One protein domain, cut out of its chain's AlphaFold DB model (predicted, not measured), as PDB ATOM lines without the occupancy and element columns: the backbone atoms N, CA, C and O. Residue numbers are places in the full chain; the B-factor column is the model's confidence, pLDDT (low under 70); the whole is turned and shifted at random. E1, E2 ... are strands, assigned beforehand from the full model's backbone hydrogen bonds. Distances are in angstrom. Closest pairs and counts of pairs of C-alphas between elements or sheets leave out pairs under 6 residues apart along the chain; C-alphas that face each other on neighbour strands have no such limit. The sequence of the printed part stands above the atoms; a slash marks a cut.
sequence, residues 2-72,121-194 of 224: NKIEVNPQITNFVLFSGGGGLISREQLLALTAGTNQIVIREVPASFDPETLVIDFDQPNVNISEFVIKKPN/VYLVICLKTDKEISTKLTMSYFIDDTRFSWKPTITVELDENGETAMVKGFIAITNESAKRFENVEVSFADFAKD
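AT A GLANCE: This is residues 2 to 72 and 121 to 194 of the 224 residues of an uncharacterized protein of Planctomycetes bacterium SRT547 (UniProt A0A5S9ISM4). A sandwich of two twisted sheets, partly face to face with their strands crossed, makes the body, and a long two-stranded hairpin, E9 and E10, sticks out from one end of it as an arm. The larger sheet has E5, E8, E3, E2 and E11 side by side, the other has E1, E4, E7 and E6, and a tail after E11 runs off from the body to residue 194. The printed part has 145 residues with eleven named strands, E1 to E11 in order along the chain, and no named helix: the class is all strand. Both sheets of the sandwich are mixed, and the hairpin is antiparallel. The whole is loose, with a radius of gyration of the C-alphas of 20.9 A, and it spans 77 by 35 by 32 A, the arm making much of the length.

HOW THE PARTS SIT: The largest sheet runs, strand beside strand, E5 (residues 53 to 56), E8 (133 to 143), E3 (21 to 31), E2 (9 to 16) and E11 (184 to 187), with E5 and E11 as edge strands. E8 and E3 are antiparallel at 163 degrees, with N 23 and O 141 at 2.8 A, within hydrogen-bond range. E5 and E8 are antiparallel at 168 degrees, with N 53 and O 140 at 2.8 A. E2 and E3 form a hairpin, with N 14 and O 22 at 2.8 A. E11 is parallel to E2 at 30 degrees, with N 15 and O 185 at 2.8 A. E3 bends by 51 degrees at residue 28. The second sheet runs E1 (residues 2 to 6), E4 (34 to 44), E7 (121 to 129) and E6 (62 to 69). E1 and E4 are parallel at 22 degrees, with N 4 and O 37 at 2.8 A. E4 and E7 are antiparallel at 159 degrees, with N 38 and O 125 at 2.8 A, as are E7 and E6 at 166 degrees, with N 67 and O 124 at 2.8 A. The parts of the two sheets that face each other are 11.0 A centre to centre, and the strands of the one stand at 40 degrees to those of the other. E1 runs on into E2 across a break of 2 residues, at 51 degrees. E9 (residues 148 to 158) and E10 (165 to 175) form a hairpin at 161 degrees, with N 153 and O 170 at 2.8 A. The closest C-alphas of E2 and E9 are those of Phe 16 and Ser 149, 6.7 A apart. E10 is apart from E2, E3 and E8.

IN THESE COORDINATES: From first to last C-alpha, E8 measures 30.9 A, E3 30.4 A, E4 30.0 A, E9 31.8 A and E10 31.2 A. E7 is 25.5 A long, E6 20.7 A and E2 20.6 A. E1, E5 and E11 are the short strands, of 5, 4 and 4 residues. E1 begins at C-alpha 2 (113.693, 117.992, 123.289), E9 ends at C-alpha 158 (155.113, 167.836, 106.443), and E11 ends at C-alpha 187 (143.444, 143.993, 121.388).

THE WHOLE: The two C-alphas farthest apart are those of Asp 130 and Asn 161, at 77.7 A. Residues 73 to 120 are cut out, and C-alphas 72 and 121 are 10.3 A apart across the cut, which lies in the link from E6 to E7. Of the links that are printed whole, those from E4 to E5, E9 to E10 and E10 to E11 are short and the others are tight. The mean pLDDT of the printed part of this model is 83.6; 13 printed residues are under 70, namely 18, 164, 178 to 180, 182 and 188 to 194.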
ATOM      1  N   ASN A   2     114.151 116.719 123.849       86.81
ATOM      2  CA  ASN A   2     113.693 117.992 123.289       86.81
ATOM      3  C   ASN A   2     114.818 118.596 122.439       86.81
ATOM      4  O   ASN A   2     115.952 118.591 122.899       86.81
ATOM      5  N   LYS A   3     114.546 119.068 121.220       92.62
ATOM      6  CA  LYS A   3     115.570 119.643 120.332       92.62
ATOM      7  C   LYS A   3     115.310 121.133 120.156       92.62
ATOM      8  O   LYS A   3     114.220 121.520 119.751       92.62
ATOM      9  N   ILE A   4     116.331 121.942 120.409       92.69
ATOM     10  CA  ILE A   4     116.297 123.399 120.313       92.69
ATOM     11  C   ILE A   4     117.410 123.822 119.357       92.69
ATOM     12  O   ILE A   4     118.559 123.420 119.519       92.69
ATOM     13  N   GLU A   5     117.075 124.609 118.343       93.50
ATOM     14  CA  GLU A   5     118.045 125.193 117.419       93.50
ATOM     15  C   GLU A   5     118.185 126.677 117.732       93.50
ATOM     16  O   GLU A   5     117.184 127.379 117.869       93.50
ATOM     17  N   VAL A   6     119.421 127.137 117.901       92.38
ATOM     18  CA  VAL A   6     119.723 128.507 118.309       92.38
ATOM     19  C   VAL A   6     120.873 129.081 117.496       92.38
ATOM     20  O   VAL A   6     121.811 128.379 117.116       92.38
ATOM     21  N   ASN A   7     120.819 130.390 117.293       89.69
ATOM     22  CA  ASN A   7     121.942 131.189 116.830       89.69
ATOM     23  C   ASN A   7     122.215 132.280 117.880       89.69
ATOM     24  O   ASN A   7     121.600 133.347 117.820       89.69
ATOM     25  N   PRO A   8     123.046 131.984 118.898       88.44
ATOM     26  CA  PRO A   8     123.393 132.943 119.936       88.44
ATOM     27  C   PRO A   8     123.990 134.207 119.321       88.44
ATOM     28  O   PRO A   8     124.867 134.123 118.460       88.44
ATOM     29  N   GLN A   9     123.528 135.369 119.774       87.69
ATOM     30  CA  GLN A   9     124.000 136.653 119.259       87.69
ATOM     31  C   GLN A   9     125.452 136.885 119.671       87.69
ATOM     32  O   GLN A   9     125.843 136.543 120.789       87.69
ATOM     33  N   ILE A  10     126.251 137.473 118.776       89.00
ATOM     34  CA  ILE A  10     127.614 137.903 119.102       89.00
ATOM     35  C   ILE A  10     127.516 139.133 119.997       89.00
ATOM     36  O   ILE A  10     127.016 140.171 119.576       89.00
ATOM     37  N   THR A  11     127.998 139.012 121.227       89.75
ATOM     38  CA  THR A  11     127.999 140.111 122.197       89.75
ATOM     39  C   THR A  11     129.305 140.890 122.164       89.75
ATOM     40  O   THR A  11     129.282 142.109 122.335       89.75
ATOM     41  N   ASN A  12     130.422 140.205 121.899       89.56
ATOM     42  CA  ASN A  12     131.747 140.806 121.789       89.56
ATOM     43  C   ASN A  12     132.605 140.093 120.732       89.56
ATOM     44  O   ASN A  12     132.544 138.866 120.603       89.56
ATOM     45  N   PHE A  13     133.432 140.854 120.016       89.06
ATOM     46  CA  PHE A  13     134.476 140.333 119.139       89.06
ATOM     47  C   PHE A  13     135.792 141.083 119.374       89.06
ATOM     48  O   PHE A  13     135.931 142.242 118.992       89.06
ATOM     49  N   VAL A  14     136.762 140.404 119.986       87.19
ATOM     50  CA  VAL A  14     138.099 140.947 120.252       87.19
ATOM     51  C   VAL A  14     139.042 140.545 119.125       87.19
ATOM     52  O   VAL A  14     139.353 139.365 118.967       87.19
ATOM     53  N   LEU A  15     139.516 141.519 118.356       84.62
ATOM     54  CA  LEU A  15     140.380 141.319 117.199       84.62
ATOM     55  C   LEU A  15     141.863 141.448 117.563       84.62
ATOM     56  O   LEU A  15     142.273 142.444 118.167       84.62
ATOM     57  N   PHE A  16     142.684 140.495 117.119       82.44
ATOM     58  CA  PHE A  16     144.130 140.514 117.353       82.44
ATOM     59  C   PHE A  16     144.927 140.957 116.118       82.44
ATOM     60  O   PHE A  16     144.527 140.763 114.970       82.44
ATOM     61  N   SER A  17     146.096 141.555 116.356       70.75
ATOM     62  CA  SER A  17     146.956 142.142 115.312       70.75
ATOM     63  C   SER A  17     147.540 141.114 114.335       70.75
ATOM     64  O   SER A  17     147.896 141.462 113.209       70.75
ATOM     65  N   GLY A  18     147.640 139.849 114.752       67.31
ATOM     66  CA  GLY A  18     148.118 138.730 113.932       67.31
ATOM     67  C   GLY A  18     147.068 138.126 112.994       67.31
ATOM     68  O   GLY A  18     147.409 137.237 112.219       67.31
ATOM     69  N   GLY A  19     145.825 138.611 113.046       75.88
ATOM     70  CA  GLY A  19     144.675 137.958 112.429       75.88
ATOM     71  C   GLY A  19     143.881 137.132 113.439       75.88
ATOM     72  O   GLY A  19     144.400 136.752 114.493       75.88
ATOM     73  N   GLY A  20     142.613 136.878 113.122       84.12
ATOM     74  CA  GLY A  20     141.713 136.157 114.013       84.12
ATOM     75  C   GLY A  20     141.292 136.952 115.252       84.12
ATOM     76  O   GLY A  20     141.631 138.126 115.434       84.12
ATOM     77  N   GLY A  21     140.509 136.314 116.115       88.56
ATOM     78  CA  GLY A  21     139.951 136.983 117.284       88.56
ATOM     79  C   GLY A  21     139.105 136.095 118.181       88.56
ATOM     80  O   GLY A  21     138.727 134.985 117.811       88.56
ATOM     81  N   LEU A  22     138.809 136.598 119.377       90.94
ATOM     82  CA  LEU A  22     137.948 135.941 120.353       90.94
ATOM     83  C   LEU A  22     136.508 136.428 120.176       90.94
ATOM     84  O   LEU A  22     136.233 137.621 120.295       90.94
ATOM     85  N   ILE A  23     135.590 135.507 119.912       91.31
ATOM     86  CA  ILE A  23     134.157 135.773 119.824       91.31
ATOM     87  C   ILE A  23     133.499 135.322 121.121       91.31
ATOM     88  O   ILE A  23     133.690 134.183 121.542       91.31
ATOM     89  N   SER A  24     132.654 136.180 121.685       93.50
ATOM     90  CA  SER A  24     131.721 135.829 122.755       93.50
ATOM     91  C   SER A  24     130.287 135.922 122.248       93.50
ATOM     92  O   SER A  24     129.916 136.856 121.533       93.50
ATOM     93  N   ARG A  25     129.475 134.929 122.607       93.44
ATOM     94  CA  ARG A  25     128.060 134.843 122.260       93.44
ATOM     95  C   ARG A  25     127.216 134.479 123.463       93.44
ATOM     96  O   ARG A  25     127.655 133.719 124.325       93.44
ATOM     97  N   GLU A  26     125.981 134.960 123.475       93.94
ATOM     98  CA  GLU A  26     125.049 134.713 124.571       93.94
ATOM     99  C   GLU A  26     123.631 134.429 124.067       93.94
ATOM    100  O   GLU A  26     123.191 134.975 123.053       93.94
ATOM    101  N   GLN A  27     122.905 133.564 124.778       94.12
ATOM    102  CA  GLN A  27     121.509 133.242 124.480       94.12
ATOM    103  C   GLN A  27     120.772 132.782 125.741       94.12
ATOM    104  O   GLN A  27     121.266 131.938 126.487       94.12
ATOM    105  N   LEU A  28     119.550 133.277 125.948       94.25
ATOM    106  CA  LEU A  28     118.636 132.715 126.945       94.25
ATOM    107  C   LEU A  28     117.970 131.451 126.391       94.25
ATOM    108  O   LEU A  28     117.443 131.457 125.274       94.25
ATOM    109  N   LEU A  29     117.984 130.383 127.186       93.50
ATOM    110  CA  LEU A  29     117.413 129.082 126.862       93.50
ATOM    111  C   LEU A  29     116.355 128.696 127.894       93.50
ATOM    112  O   LEU A  29     116.612 128.727 129.095       93.50
ATOM    113  N   ALA A  30     115.196 128.254 127.410       93.19
ATOM    114  CA  ALA A  30     114.197 127.571 128.221       93.19
ATOM    115  C   ALA A  30     114.376 126.055 128.053       93.19
ATOM    116  O   ALA A  30     114.145 125.510 126.972       93.19
ATOM    117  N   LEU A  31     114.831 125.381 129.110       93.50
ATOM    118  CA  LEU A  31     115.109 123.949 129.123       93.50
ATOM    119  C   LEU A  31     113.987 123.200 129.835       93.50
ATOM    120  O   LEU A  31     113.626 123.526 130.962       93.50
ATOM    121  N   THR A  32     113.484 122.146 129.201       93.12
ATOM    122  CA  THR A  32     112.518 121.225 129.817       93.12
ATOM    123  C   THR A  32     113.226 120.211 130.709       93.12
ATOM    124  O   THR A  32     114.389 119.900 130.465       93.12
ATOM    125  N   ALA A  33     112.541 119.647 131.708       92.56
ATOM    126  CA  ALA A  33     113.098 118.550 132.501       92.56
ATOM    127  C   ALA A  33     113.467 117.340 131.611       92.56
ATOM    128  O   ALA A  33     112.732 116.981 130.687       92.56
ATOM    129  N   GLY A  34     114.593 116.690 131.904       92.06
ATOM    130  CA  GLY A  34     115.137 115.570 131.140       92.06
ATOM    131  C   GLY A  34     116.291 115.982 130.220       92.06
ATOM    132  O   GLY A  34     117.163 116.756 130.603       92.06
ATOM    133  N   THR A  35     116.352 115.399 129.019       93.50
ATOM    134  CA  THR A  35     117.436 115.645 128.049       93.50
ATOM    135  C   THR A  35     117.005 116.617 126.955       93.50
ATOM    136  O   THR A  35     116.054 116.343 126.208       93.50
ATOM    137  N   ASN A  36     117.760 117.705 126.830       94.19
ATOM    138  CA  ASN A  36     117.610 118.752 125.827       94.19
ATOM    139  C   ASN A  36     118.818 118.717 124.885       94.19
ATOM    140  O   ASN A  36     119.954 118.669 125.337       94.19
ATOM    141  N   GLN A  37     118.587 118.749 123.583       95.50
ATOM    142  CA  GLN A  37     119.609 118.827 122.552       95.50
ATOM    143  C   GLN A  37     119.599 120.237 121.968       95.50
ATOM    144  O   GLN A  37     118.639 120.623 121.307       95.50
ATOM    145  N   ILE A  38     120.669 120.987 122.191       94.56
ATOM    146  CA  ILE A  38     120.863 122.337 121.673       94.56
ATOM    147  C   ILE A  38     121.744 122.254 120.431       94.56
ATOM    148  O   ILE A  38     122.842 121.707 120.486       94.56
ATOM    149  N   VAL A  39     121.269 122.781 119.308       94.94
ATOM    150  CA  VAL A  39     122.041 122.910 118.069       94.94
ATOM    151  C   VAL A  39     122.374 124.380 117.869       94.94
ATOM    152  O   VAL A  39     121.485 125.180 117.595       94.94
ATOM    153  N   ILE A  40     123.649 124.725 118.018       93.06
ATOM    154  CA  ILE A  40     124.178 126.070 117.801       93.06
ATOM    155  C   ILE A  40     124.630 126.190 116.346       93.06
ATOM    156  O   ILE A  40     125.384 125.340 115.859       93.06
ATOM    157  N   ARG A  41     124.170 127.246 115.673       90.69
ATOM    158  CA  ARG A  41     124.456 127.537 114.261       90.69
ATOM    159  C   ARG A  41     125.336 128.768 114.073       90.69
ATOM    160  O   ARG A  41     125.683 129.455 115.033       90.69
ATOM    161  N   GLU A  42     125.717 129.004 112.818       88.00
ATOM    162  CA  GLU A  42     126.500 130.160 112.371       88.00
ATOM    163  C   GLU A  42     127.856 130.326 113.078       88.00
ATOM    164  O   GLU A  42     128.404 131.429 113.166       88.00
ATOM    165  N   VAL A  43     128.432 129.238 113.596       89.88
ATOM    166  CA  VAL A  43     129.821 129.230 114.070       89.88
ATOM    167  C   VAL A  43     130.721 129.150 112.832       89.88
ATOM    168  O   VAL A  43     130.499 128.276 112.002       89.88
ATOM    169  N   PRO A  44     131.691 130.053 112.626       89.19
ATOM    170  CA  PRO A  44     132.514 130.042 111.415       89.19
ATOM    171  C   PRO A  44     133.419 128.806 111.338       89.19
ATOM    172  O   PRO A  44     133.858 128.290 112.361       89.19
ATOM    173  N   ALA A  45     133.770 128.362 110.132       88.62
ATOM    174  CA  ALA A  45     134.682 127.231 109.932       88.62
ATOM    175  C   ALA A  45     136.116 127.464 110.447       88.62
ATOM    176  O   ALA A  45     136.801 126.495 110.785       88.62
ATOM    177  N   SER A  46     136.533 128.730 110.574       88.19
ATOM    178  CA  SER A  46     137.777 129.165 111.234       88.19
ATOM    179  C   SER A  46     137.797 128.964 112.754       88.19
ATOM    180  O   SER A  46     138.823 129.195 113.386       88.19
ATOM    181  N   PHE A  47     136.685 128.536 113.352       89.50
ATOM    182  CA  PHE A  47     136.580 128.200 114.769       89.50
ATOM    183  C   PHE A  47     137.614 127.155 115.204       89.50
ATOM    184  O   PHE A  47     137.680 126.061 114.622       89.50
ATOM    185  N   ASP A  48     138.343 127.464 116.278       89.12
ATOM    186  CA  ASP A  48     139.222 126.530 116.980       89.12
ATOM    187  C   ASP A  48     138.477 125.824 118.135       89.12
ATOM    188  O   ASP A  48     138.188 126.454 119.160       89.12
ATOM    189  N   PRO A  49     138.189 124.511 118.010       86.94
ATOM    190  CA  PRO A  49     137.557 123.706 119.051       86.94
ATOM    191  C   PRO A  49     138.238 123.736 120.411       86.94
ATOM    192  O   PRO A  49     137.547 123.607 121.418       86.94
ATOM    193  N   GLU A  50     139.564 123.867 120.450       87.88
ATOM    194  CA  GLU A  50     140.336 123.762 121.694       87.88
ATOM    195  C   GLU A  50     140.154 124.990 122.590       87.88
ATOM    196  O   GLU A  50     140.364 124.928 123.799       87.88
ATOM    197  N   THR A  51     139.700 126.098 122.005       88.75
ATOM    198  CA  THR A  51     139.472 127.369 122.703       88.75
ATOM    199  C   THR A  51     138.032 127.554 123.173       88.75
ATOM    200  O   THR A  51     137.701 128.587 123.755       88.75
ATOM    201  N   LEU A  52     137.158 126.583 122.892       91.06
ATOM    202  CA  LEU A  52     135.745 126.688 123.207       91.06
ATOM    203  C   LEU A  52     135.504 126.603 124.713       91.06
ATOM    204  O   LEU A  52     135.747 125.575 125.345       91.06
ATOM    205  N   VAL A  53     134.900 127.654 125.250       90.94
ATOM    206  CA  VAL A  53     134.360 127.696 126.605       90.94
ATOM    207  C   VAL A  53     132.846 127.840 126.514       90.94
ATOM    208  O   VAL A  53     132.341 128.698 125.787       90.94
ATOM    209  N   ILE A  54     132.125 126.981 127.235       90.50
ATOM    210  CA  ILE A  54     130.667 127.017 127.358       90.50
ATOM    211  C   ILE A  54     130.321 127.075 128.837       90.50
ATOM    212  O   ILE A  54     130.641 126.145 129.576       90.50
ATOM    213  N   ASP A  55     129.599 128.120 129.222       90.81
ATOM    214  CA  ASP A  55     129.136 128.336 130.584       90.81
ATOM    215  C   ASP A  55     127.614 128.483 130.632       90.81
ATOM    216  O   ASP A  55     126.980 129.051 129.734       90.81
ATOM    217  N   PHE A  56     127.041 127.992 131.728       90.25
ATOM    218  CA  PHE A  56     125.642 128.172 132.094       90.25
ATOM    219  C   PHE A  56     125.577 128.890 133.437       90.25
ATOM    220  O   PHE A  56     126.291 128.541 134.375       90.25
ATOM    221  N   ASP A  57     124.700 129.880 133.551       90.12
ATOM    222  CA  ASP A  57     124.502 130.630 134.798       90.12
ATOM    223  C   ASP A  57     123.803 129.818 135.908       90.12
ATOM    224  O   ASP A  57     123.813 130.220 137.073       90.12
ATOM    225  N   GLN A  58     123.207 128.673 135.564       86.06
ATOM    226  CA  GLN A  58     122.521 127.783 136.497       86.06
ATOM    227  C   GLN A  58     123.360 126.525 136.787       86.06
ATOM    228  O   GLN A  58     123.664 125.770 135.862       86.06
ATOM    229  N   PRO A  59     123.652 126.201 138.063       75.44
ATOM    230  CA  PRO A  59     124.527 125.080 138.431       75.44
ATOM    231  C   PRO A  59     123.918 123.689 138.177       75.44
ATOM    232  O   PRO A  59     124.628 122.690 138.225       75.44
ATOM    233  N   ASN A  60     122.611 123.601 137.909       80.81
ATOM    234  CA  ASN A  60     121.892 122.332 137.715       80.81
ATOM    235  C   ASN A  60     121.810 121.894 136.239       80.81
ATOM    236  O   ASN A  60     120.992 121.040 135.891       80.81
ATOM    237  N   VAL A  61     122.610 122.501 135.360       83.88
ATOM    238  CA  VAL A  61     122.660 122.182 133.929       83.88
ATOM    239  C   VAL A  61     123.928 121.387 133.653       83.88
ATOM    240  O   VAL A  61     125.030 121.924 133.694       83.88
ATOM    241  N   ASN A  62     123.775 120.095 133.360       85.19
ATOM    242  CA  ASN A  62     124.908 119.210 133.099       85.19
ATOM    243  C   ASN A  62     125.029 118.902 131.606       85.19
ATOM    244  O   ASN A  62     124.081 118.396 130.998       85.19
ATOM    245  N   ILE A  63     126.206 119.140 131.023       88.56
ATOM    246  CA  ILE A  63     126.530 118.694 129.663       88.56
ATOM    247  C   ILE A  63     126.761 117.180 129.695       88.56
ATOM    248  O   ILE A  63     127.666 116.693 130.366       88.56
ATOM    249  N   SER A  64     125.939 116.423 128.968       87.75
ATOM    250  CA  SER A  64     126.104 114.973 128.826       87.75
ATOM    251  C   SER A  64     126.835 114.568 127.551       87.75
ATOM    252  O   SER A  64     127.435 113.500 127.512       87.75
ATOM    253  N   GLU A  65     126.747 115.383 126.501       89.38
ATOM    254  CA  GLU A  65     127.404 115.123 125.219       89.38
ATOM    255  C   GLU A  65     127.676 116.448 124.510       89.38
ATOM    256  O   GLU A  65     126.863 117.374 124.575       89.38
ATOM    257  N   PHE A  66     128.805 116.515 123.811       91.00
ATOM    258  CA  PHE A  66     129.168 117.644 122.975       91.00
ATOM    259  C   PHE A  66     129.749 117.140 121.653       91.00
ATOM    260  O   PHE A  66     130.710 116.373 121.646       91.00
ATOM    261  N   VAL A  67     129.156 117.556 120.534       90.19
ATOM    262  CA  VAL A  67     129.560 117.131 119.189       90.19
ATOM    263  C   VAL A  67     129.780 118.350 118.306       90.19
ATOM    264  O   VAL A  67     128.894 119.187 118.145       90.19
ATOM    265  N   ILE A  68     130.946 118.398 117.667       91.06
ATOM    266  CA  ILE A  68     131.305 119.421 116.683       91.06
ATOM    267  C   ILE A  68     131.168 118.814 115.292       91.06
ATOM    268  O   ILE A  68     131.812 117.814 114.972       91.06
ATOM    269  N   LYS A  69     130.352 119.432 114.440       89.38
ATOM    270  CA  LYS A  69     130.182 119.024 113.044       89.38
ATOM    271  C   LYS A  69     130.769 120.092 112.134       89.38
ATOM    272  O   LYS A  69     130.114 121.093 111.844       89.38
ATOM    273  N   LYS A  70     132.011 119.868 111.697       88.62
ATOM    274  CA  LYS A  70     132.673 120.702 110.690       88.62
ATOM    275  C   LYS A  70     132.360 120.192 109.277       88.62
ATOM    276  O   LYS A  70     132.334 118.974 109.073       88.62
ATOM    277  N   PRO A  71     132.151 121.084 108.297       85.94
ATOM    278  CA  PRO A  71     132.008 120.678 106.908       85.94
ATOM    279  C   PRO A  71     133.336 120.114 106.381       85.94
ATOM    280  O   PRO A  71     134.419 120.555 106.777       85.94
ATOM    281  N   ASN A  72     133.262 119.126 105.486       88.75
ATOM    282  CA  ASN A  72     134.451 118.538 104.873       88.75
ATOM    283  C   ASN A  72     135.113 119.562 103.941       88.75
ATOM    284  O   ASN A  72     134.517 119.962 102.943       88.75
ATOM    285  N   VAL A 121     129.985 125.782 111.008       89.25
ATOM    286  CA  VAL A 121     130.141 124.666 111.932       89.25
ATOM    287  C   VAL A 121     128.890 124.589 112.791       89.25
ATOM    288  O   VAL A 121     128.372 125.600 113.267       89.25
ATOM    289  N   TYR A 122     128.426 123.367 113.027       90.44
ATOM    290  CA  TYR A 122     127.308 123.108 113.924       90.44
ATOM    291  C   TYR A 122     127.846 122.525 115.221       90.44
ATOM    292  O   TYR A 122     128.561 121.516 115.198       90.44
ATOM    293  N   LEU A 123     127.472 123.124 116.349       92.12
ATOM    294  CA  LEU A 123     127.746 122.555 117.666       92.12
ATOM    295  C   LEU A 123     126.464 121.925 118.191       92.12
ATOM    296  O   LEU A 123     125.401 122.539 118.158       92.12
ATOM    297  N   VAL A 124     126.554 120.688 118.655       91.94
ATOM    298  CA  VAL A 124     125.429 119.958 119.229       91.94
ATOM    299  C   VAL A 124     125.757 119.664 120.682       91.94
ATOM    300  O   VAL A 124     126.706 118.939 120.965       91.94
ATOM    301  N   ILE A 125     124.965 120.223 121.591       92.25
ATOM    302  CA  ILE A 125     125.130 120.082 123.037       92.25
ATOM    303  C   ILE A 125     123.931 119.323 123.585       92.25
ATOM    304  O   ILE A 125     122.800 119.786 123.466       92.25
ATOM    305  N   CYS A 126     124.155 118.174 124.208       91.62
ATOM    306  CA  CYS A 126     123.113 117.485 124.960       91.62
ATOM    307  C   CYS A 126     123.230 117.884 126.432       91.62
ATOM    308  O   CYS A 126     124.244 117.616 127.074       91.62
ATOM    309  N   LEU A 127     122.183 118.510 126.958       92.31
ATOM    310  CA  LEU A 127     122.061 118.967 128.336       92.31
ATOM    311  C   LEU A 127     121.064 118.096 129.093       92.31
ATOM    312  O   LEU A 127     120.000 117.757 128.568       92.31
ATOM    313  N   LYS A 128     121.377 117.776 130.347       91.69
ATOM    314  CA  LYS A 128     120.456 117.135 131.287       91.69
ATOM    315  C   LYS A 128     120.088 118.100 132.404       91.69
ATOM    316  O   LYS A 128     120.972 118.697 133.016       91.69
ATOM    317  N   THR A 129     118.792 118.206 132.665       91.81
ATOM    318  CA  THR A 129     118.227 119.024 133.740       91.81
ATOM    319  C   THR A 129     117.160 118.234 134.492       91.81
ATOM    320  O   THR A 129     116.375 117.498 133.893       91.81
ATOM    321  N   ASP A 130     117.100 118.388 135.812       90.50
ATOM    322  CA  ASP A 130     116.129 117.651 136.639       90.50
ATOM    323  C   ASP A 130     114.740 118.301 136.646       90.50
ATOM    324  O   ASP A 130     113.734 117.665 136.959       90.50
ATOM    325  N   LYS A 131     114.682 119.593 136.319       92.06
ATOM    326  CA  LYS A 131     113.473 120.419 136.311       92.06
ATOM    327  C   LYS A 131     113.496 121.360 135.115       92.06
ATOM    328  O   LYS A 131     114.525 121.526 134.458       92.06
ATOM    329  N   GLU A 132     112.351 121.973 134.851       92.56
ATOM    330  CA  GLU A 132     112.264 123.073 133.903       92.56
ATOM    331  C   GLU A 132     113.036 124.286 134.436       92.56
ATOM    332  O   GLU A 132     112.859 124.684 135.590       92.56
ATOM    333  N   ILE A 133     113.947 124.818 133.621       93.00
ATOM    334  CA  ILE A 133     114.894 125.868 134.006       93.00
ATOM    335  C   ILE A 133     115.060 126.840 132.838       93.00
ATOM    336  O   ILE A 133     115.230 126.426 131.693       93.00
ATOM    337  N   SER A 134     115.072 128.136 133.147       93.00
ATOM    338  CA  SER A 134     115.593 129.165 132.248       93.00
ATOM    339  C   SER A 134     117.052 129.432 132.607       93.00
ATOM    340  O   SER A 134     117.354 129.676 133.776       93.00
ATOM    341  N   THR A 135     117.956 129.346 131.635       93.00
ATOM    342  CA  THR A 135     119.398 129.548 131.836       93.00
ATOM    343  C   THR A 135     119.989 130.360 130.693       93.00
ATOM    344  O   THR A 135     119.540 130.273 129.546       93.00
ATOM    345  N   LYS A 136     121.007 131.156 131.000       94.44
ATOM    346  CA  LYS A 136     121.823 131.859 130.021       94.44
ATOM    347  C   LYS A 136     122.988 130.971 129.593       94.44
ATOM    348  O   LYS A 136     123.856 130.650 130.400       94.44
ATOM    349  N   LEU A 137     123.016 130.621 128.311       93.00
ATOM    350  CA  LEU A 137     124.175 130.037 127.646       93.00
ATOM    351  C   LEU A 137     125.142 131.164 127.282       93.00
ATOM    352  O   LEU A 137     124.768 132.070 126.534       93.00
ATOM    353  N   THR A 138     126.378 131.071 127.762       93.50
ATOM    354  CA  THR A 138     127.494 131.913 127.323       93.50
ATOM    355  C   THR A 138     128.516 131.030 126.632       93.50
ATOM    356  O   THR A 138     128.871 129.966 127.132       93.50
ATOM    357  N   MET A 139     128.970 131.449 125.457       93.81
ATOM    358  CA  MET A 139     129.932 130.704 124.660       93.81
ATOM    359  C   MET A 139     131.035 131.643 124.196       93.81
ATOM    360  O   MET A 139     130.739 132.670 123.590       93.81
ATOM    361  N   SER A 140     132.290 131.278 124.436       93.75
ATOM    362  CA  SER A 140     133.449 132.021 123.938       93.75
ATOM    363  C   SER A 140     134.403 131.100 123.193       93.75
ATOM    364  O   SER A 140     134.605 129.963 123.610       93.75
ATOM    365  N   TYR A 141     134.957 131.566 122.078       93.12
ATOM    366  CA  TYR A 141     135.903 130.794 121.274       93.12
ATOM    367  C   TYR A 141     136.754 131.685 120.378       93.12
ATOM    368  O   TYR A 141     136.361 132.793 120.011       93.12
ATOM    369  N   PHE A 142     137.915 131.175 119.990       91.88
ATOM    370  CA  PHE A 142     138.807 131.805 119.036       91.88
ATOM    371  C   PHE A 142     138.447 131.421 117.597       91.88
ATOM    372  O   PHE A 142     138.048 130.286 117.307       91.88
ATOM    373  N   ILE A 143     138.609 132.379 116.691       90.00
ATOM    374  CA  ILE A 143     138.585 132.159 115.249       90.00
ATOM    375  C   ILE A 143     139.944 132.507 114.662       90.00
ATOM    376  O   ILE A 143     140.452 133.605 114.881       90.00
ATOM    377  N   ASP A 144     140.509 131.590 113.884       87.31
ATOM    378  CA  ASP A 144     141.723 131.837 113.108       87.31
ATOM    379  C   ASP A 144     141.339 132.241 111.679       87.31
ATOM    380  O   ASP A 144     141.187 131.409 110.782       87.31
ATOM    381  N   ASP A 145     141.060 133.530 111.489       84.94
ATOM    382  CA  ASP A 145     140.698 134.093 110.190       84.94
ATOM    383  C   ASP A 145     141.441 135.412 109.964       84.94
ATOM    384  O   ASP A 145     141.110 136.459 110.527       84.94
ATOM    385  N   THR A 146     142.466 135.353 109.115       79.62
ATOM    386  CA  THR A 146     143.347 136.483 108.797       79.62
ATOM    387  C   THR A 146     142.656 137.590 108.004       79.62
ATOM    388  O   THR A 146     143.224 138.672 107.866       79.62
ATOM    389  N   ARG A 147     141.446 137.346 107.477       81.25
ATOM    390  CA  ARG A 147     140.632 138.360 106.780       81.25
ATOM    391  C   ARG A 147     140.115 139.432 107.729       81.25
ATOM    392  O   ARG A 147     139.772 140.531 107.290       81.25
ATOM    393  N   PHE A 148     140.078 139.121 109.023       78.50
ATOM    394  CA  PHE A 148     139.927 140.106 110.077       78.50
ATOM    395  C   PHE A 148     141.308 140.436 110.609       78.50
ATOM    396  O   PHE A 148     141.971 139.595 111.215       78.50
ATOM    397  N   SER A 149     141.759 141.661 110.382       76.56
ATOM    398  CA  SER A 149     143.042 142.107 110.908       76.56
ATOM    399  C   SER A 149     142.987 143.582 111.242       76.56
ATOM    400  O   SER A 149     142.168 144.332 110.706       76.56
ATOM    401  N   TRP A 150     143.873 144.006 112.130       79.12
ATOM    402  CA  TRP A 150     144.111 145.417 112.343       79.12
ATOM    403  C   TRP A 150     145.607 145.696 112.328       79.12
ATOM    404  O   TRP A 150     146.415 144.872 112.761       79.12
ATOM    405  N   LYS A 151     145.988 146.861 111.801       75.81
ATOM    406  CA  LYS A 151     147.387 147.293 111.744       75.81
ATOM    407  C   LYS A 151     147.514 148.750 112.186       75.81
ATOM    408  O   LYS A 151     146.733 149.591 111.725       75.81
ATOM    409  N   PRO A 152     148.491 149.080 113.049       73.38
ATOM    410  CA  PRO A 152     148.812 150.467 113.334       73.38
ATOM    411  C   PRO A 152     149.479 151.072 112.098       73.38
ATOM    412  O   PRO A 152     150.430 150.516 111.552       73.38
ATOM    413  N   THR A 153     148.981 152.217 111.653       75.25
ATOM    414  CA  THR A 153     149.565 152.988 110.557       75.25
ATOM    415  C   THR A 153     150.004 154.340 111.086       75.25
ATOM    416  O   THR A 153     149.305 154.967 111.881       75.25
ATOM    417  N   ILE A 154     151.180 154.786 110.652       76.75
ATOM    418  CA  ILE A 154     151.730 156.091 111.002       76.75
ATOM    419  C   ILE A 154     151.938 156.863 109.705       76.75
ATOM    420  O   ILE A 154     152.664 156.408 108.824       76.75
ATOM    421  N   THR A 155     151.329 158.039 109.615       74.31
ATOM    422  CA  THR A 155     151.558 158.998 108.537       74.31
ATOM    423  C   THR A 155     152.350 160.172 109.083       74.31
ATOM    424  O   THR A 155     152.043 160.700 110.152       74.31
ATOM    425  N   VAL A 156     153.374 160.588 108.342       77.06
ATOM    426  CA  VAL A 156     154.118 161.816 108.620       77.06
ATOM    427  C   VAL A 156     153.670 162.858 107.608       77.06
ATOM    428  O   VAL A 156     153.902 162.703 106.412       77.06
ATOM    429  N   GLU A 157     152.997 163.892 108.089       81.00
ATOM    430  CA  GLU A 157     152.629 165.063 107.302       81.00
ATOM    431  C   GLU A 157     153.698 166.134 107.505       81.00
ATOM    432  O   GLU A 157     154.045 166.455 108.639       81.00
ATOM    433  N   LEU A 158     154.233 166.670 106.412       76.88
ATOM    434  CA  LEU A 158     155.113 167.836 106.443       76.88
ATOM    435  C   LEU A 158     154.272 169.085 106.188       76.88
ATOM    436  O   LEU A 158     153.346 169.044 105.375       76.88
ATOM    437  N   ASP A 159     154.578 170.178 106.882       80.62
ATOM    438  CA  ASP A 159     154.006 171.484 106.561       80.62
ATOM    439  C   ASP A 159     154.444 171.968 105.167       80.62
ATOM    440  O   ASP A 159     155.370 171.433 104.554       80.62
ATOM    441  N   GLU A 160     153.766 172.994 104.646       77.88
ATOM    442  CA  GLU A 160     154.007 173.528 103.293       77.88
ATOM    443  C   GLU A 160     155.455 174.011 103.078       77.88
ATOM    444  O   GLU A 160     155.921 174.081 101.941       77.88
ATOM    445  N   ASN A 161     156.178 174.286 104.168       81.88
ATOM    446  CA  ASN A 161     157.566 174.742 104.160       81.88
ATOM    447  C   ASN A 161     158.584 173.606 104.396       81.88
ATOM    448  O   ASN A 161     159.785 173.827 104.251       81.88
ATOM    449  N   GLY A 162     158.132 172.396 104.745       75.12
ATOM    450  CA  GLY A 162     158.978 171.253 105.092       75.12
ATOM    451  C   GLY A 162     159.775 171.412 106.395       75.12
ATOM    452  O   GLY A 162     160.721 170.656 106.621       75.12
ATOM    453  N   GLU A 163     159.431 172.388 107.235       77.81
ATOM    454  CA  GLU A 163     160.136 172.719 108.479       77.81
ATOM    455  C   GLU A 163     159.569 171.969 109.686       77.81
ATOM    456  O   GLU A 163     160.309 171.657 110.625       77.81
ATOM    457  N   THR A 164     158.278 171.630 109.663       69.56
ATOM    458  CA  THR A 164     157.629 170.869 110.733       69.56
ATOM    459  C   THR A 164     156.992 169.586 110.213       69.56
ATOM    460  O   THR A 164     156.341 169.550 109.171       69.56
ATOM    461  N   ALA A 165     157.207 168.498 110.956       75.00
ATOM    462  CA  ALA A 165     156.634 167.189 110.677       75.00
ATOM    463  C   ALA A 165     155.612 166.838 111.764       75.00
ATOM    464  O   ALA A 165     155.967 166.705 112.937       75.00
ATOM    465  N   MET A 166     154.351 166.660 111.380       70.38
ATOM    466  CA  MET A 166     153.314 166.104 112.240       70.38
ATOM    467  C   MET A 166     153.207 164.600 112.025       70.38
ATOM    468  O   MET A 166     152.964 164.122 110.919       70.38
ATOM    469  N   VAL A 167     153.343 163.844 113.108       76.50
ATOM    470  CA  VAL A 167     153.130 162.398 113.102       76.50
ATOM    471  C   VAL A 167     151.685 162.121 113.504       76.50
ATOM    472  O   VAL A 167     151.292 162.415 114.633       76.50
ATOM    473  N   LYS A 168     150.895 161.539 112.601       77.12
ATOM    474  CA  LYS A 168     149.545 161.038 112.885       77.12
ATOM    475  C   LYS A 168     149.561 159.516 112.897       77.12
ATOM    476  O   LYS A 168     149.994 158.892 111.934       77.12
ATOM    477  N   GLY A 169     149.084 158.916 113.982       73.44
ATOM    478  CA  GLY A 169     148.859 157.474 114.076       73.44
ATOM    479  C   GLY A 169     147.374 157.147 113.944       73.44
ATOM    480  O   GLY A 169     146.546 157.839 114.532       73.44
ATOM    481  N   PHE A 170     147.034 156.096 113.206       79.12
ATOM    482  CA  PHE A 170     145.686 155.530 113.157       79.12
ATOM    483  C   PHE A 170     145.738 154.003 113.163       79.12
ATOM    484  O   PHE A 170     146.745 153.397 112.803       79.12
ATOM    485  N   ILE A 171     144.644 153.369 113.578       76.25
ATOM    486  CA  ILE A 171     144.462 151.920 113.478       76.25
ATOM    487  C   ILE A 171     143.554 151.660 112.281       76.25
ATOM    488  O   ILE A 171     142.427 152.147 112.243       76.25
ATOM    489  N   ALA A 172     144.055 150.915 111.300       76.81
ATOM    490  CA  ALA A 172     143.245 150.435 110.190       76.81
ATOM    491  C   ALA A 172     142.712 149.048 110.549       76.81
ATOM    492  O   ALA A 172     143.509 148.143 110.797       76.81
ATOM    493  N   ILE A 173     141.388 148.895 110.588       77.19
ATOM    494  CA  ILE A 173     140.709 147.608 110.765       77.19
ATOM    495  C   ILE A 173     140.197 147.172 109.395       77.19
ATOM    496  O   ILE A 173     139.474 147.918 108.737       77.19
ATOM    497  N   THR A 174     140.574 145.972 108.968       78.75
ATOM    498  CA  THR A 174     140.121 145.370 107.714       78.75
ATOM    499  C   THR A 174     139.224 144.180 108.011       78.75
ATOM    500  O   THR A 174     139.555 143.340 108.849       78.75
ATOM    501  N   ASN A 175     138.104 144.100 107.299       77.06
ATOM    502  CA  ASN A 175     137.218 142.948 107.286       77.06
ATOM    503  C   ASN A 175     136.952 142.577 105.828       77.06
ATOM    504  O   ASN A 175     136.156 143.225 105.155       77.06
ATOM    505  N   GLU A 176     137.644 141.546 105.357       74.88
ATOM    506  CA  GLU A 176     137.474 141.002 104.005       74.88
ATOM    507  C   GLU A 176     136.488 139.820 103.978       74.88
ATOM    508  O   GLU A 176     136.398 139.090 102.994       74.88
ATOM    509  N   SER A 177     135.745 139.603 105.067       70.19
ATOM    510  CA  SER A 177     134.659 138.626 105.117       70.19
ATOM    511  C   SER A 177     133.316 139.264 104.742       70.19
ATOM    512  O   SER A 177     133.125 140.477 104.837       70.19
ATOM    513  N   ALA A 178     132.326 138.430 104.423       65.25
ATOM    514  CA  ALA A 178     130.944 138.877 104.243       65.25
ATOM    515  C   ALA A 178     130.203 139.176 105.572       65.25
ATOM    516  O   ALA A 178     129.039 139.581 105.549       65.25
ATOM    517  N   LYS A 179     130.833 138.959 106.738       68.50
ATOM    518  CA  LYS A 179     130.182 139.049 108.057       68.50
ATOM    519  C   LYS A 179     130.288 140.452 108.647       68.50
ATOM    520  O   LYS A 179     131.307 141.123 108.509       68.50
ATOM    521  N   ARG A 180     129.241 140.884 109.352       69.38
ATOM    522  CA  ARG A 180     129.202 142.154 110.092       69.38
ATOM    523  C   ARG A 180     129.186 141.881 111.592       69.38
ATOM    524  O   ARG A 180     128.547 140.931 112.032       69.38
ATOM    525  N   PHE A 181     129.874 142.728 112.349       73.44
ATOM    526  CA  PHE A 181     129.997 142.635 113.802       73.44
ATOM    527  C   PHE A 181     129.634 143.995 114.395       73.44
ATOM    528  O   PHE A 181     130.110 145.014 113.898       73.44
ATOM    529  N   GLU A 182     128.776 144.013 115.413       66.00
ATOM    530  CA  GLU A 182     128.318 145.264 116.032       66.00
ATOM    531  C   GLU A 182     129.324 145.794 117.062       66.00
ATOM    532  O   GLU A 182     129.687 146.967 117.018       66.00
ATOM    533  N   ASN A 183     129.830 144.918 117.937       76.38
ATOM    534  CA  ASN A 183     130.763 145.271 119.008       76.38
ATOM    535  C   ASN A 183     132.142 144.667 118.727       76.38
ATOM    536  O   ASN A 183     132.373 143.489 119.007       76.38
ATOM    537  N   VAL A 184     133.041 145.469 118.150       77.62
ATOM    538  CA  VAL A 184     134.425 145.070 117.853       77.62
ATOM    539  C   VAL A 184     135.384 145.808 118.776       77.62
ATOM    540  O   VAL A 184     135.461 147.035 118.755       77.62
ATOM    541  N   GLU A 185     136.144 145.046 119.552       80.25
ATOM    542  CA  GLU A 185     137.237 145.535 120.383       80.25
ATOM    543  C   GLU A 185     138.574 145.170 119.730       80.25
ATOM    544  O   GLU A 185     138.748 144.082 119.187       80.25
ATOM    545  N   VAL A 186     139.539 146.087 119.768       77.25
ATOM    546  CA  VAL A 186     140.887 145.847 119.249       77.25
ATOM    547  C   VAL A 186     141.808 145.540 120.416       77.25
ATOM    548  O   VAL A 186     141.961 146.369 121.311       77.25
ATOM    549  N   SER A 187     142.459 144.378 120.382       72.62
ATOM    550  CA  SER A 187     143.444 143.993 121.388       72.62
ATOM    551  C   SER A 187     144.824 143.789 120.775       72.62
ATOM    552  O   SER A 187     144.994 143.225 119.686       72.62
ATOM    553  N   PHE A 188     145.834 144.252 121.505       65.06
ATOM    554  CA  PHE A 188     147.220 143.908 121.245       65.06
ATOM    555  C   PHE A 188     147.436 142.508 121.806       65.06
ATOM    556  O   PHE A 188     147.533 142.321 123.017       65.06
ATOM    557  N   ALA A 189     147.514 141.512 120.923       57.97
ATOM    558  CA  ALA A 189     148.136 140.264 121.317       57.97
ATOM    559  C   ALA A 189     149.637 140.534 121.433       57.97
ATOM    560  O   ALA A 189     150.380 140.397 120.459       57.97
ATOM    561  N   ASP A 190     150.083 140.930 122.624       43.84
ATOM    562  CA  ASP A 190     151.473 140.749 123.010       43.84
ATOM    563  C   ASP A 190     151.684 139.240 123.147       43.84
ATOM    564  O   ASP A 190     151.689 138.669 124.237       43.84
ATOM    565  N   PHE A 191     151.851 138.559 122.011       45.94
ATOM    566  CA  PHE A 191     152.600 137.319 122.005       45.94
ATOM    567  C   PHE A 191     154.018 137.727 122.378       45.94
ATOM    568  O   PHE A 191     154.856 138.005 121.516       45.94
ATOM    569  N   ALA A 192     154.274 137.801 123.681       38.00
ATOM    570  CA  ALA A 192     155.601 137.657 124.217       38.00
ATOM    571  C   ALA A 192     156.089 136.286 123.733       38.00
ATOM    572  O   ALA A 192     155.989 135.274 124.418       38.00
ATOM    573  N   LYS A 193     156.625 136.236 122.506       39.25
ATOM    574  CA  LYS A 193     157.792 135.399 122.289       39.25
ATOM    575  C   LYS A 193     158.708 135.783 123.433       39.25
ATOM    576  O   LYS A 193     158.955 136.979 123.601       39.25
ATOM    577  N   ASP A 194     159.166 134.797 124.193       37.75
ATOM    578  CA  ASP A 194     160.388 134.904 124.973       37.75
ATOM    579  C   ASP A 194     161.487 135.339 124.002       37.75
ATOM    580  O   ASP A 194     162.214 134.555 123.391       37.75
TER     581      ASP A 194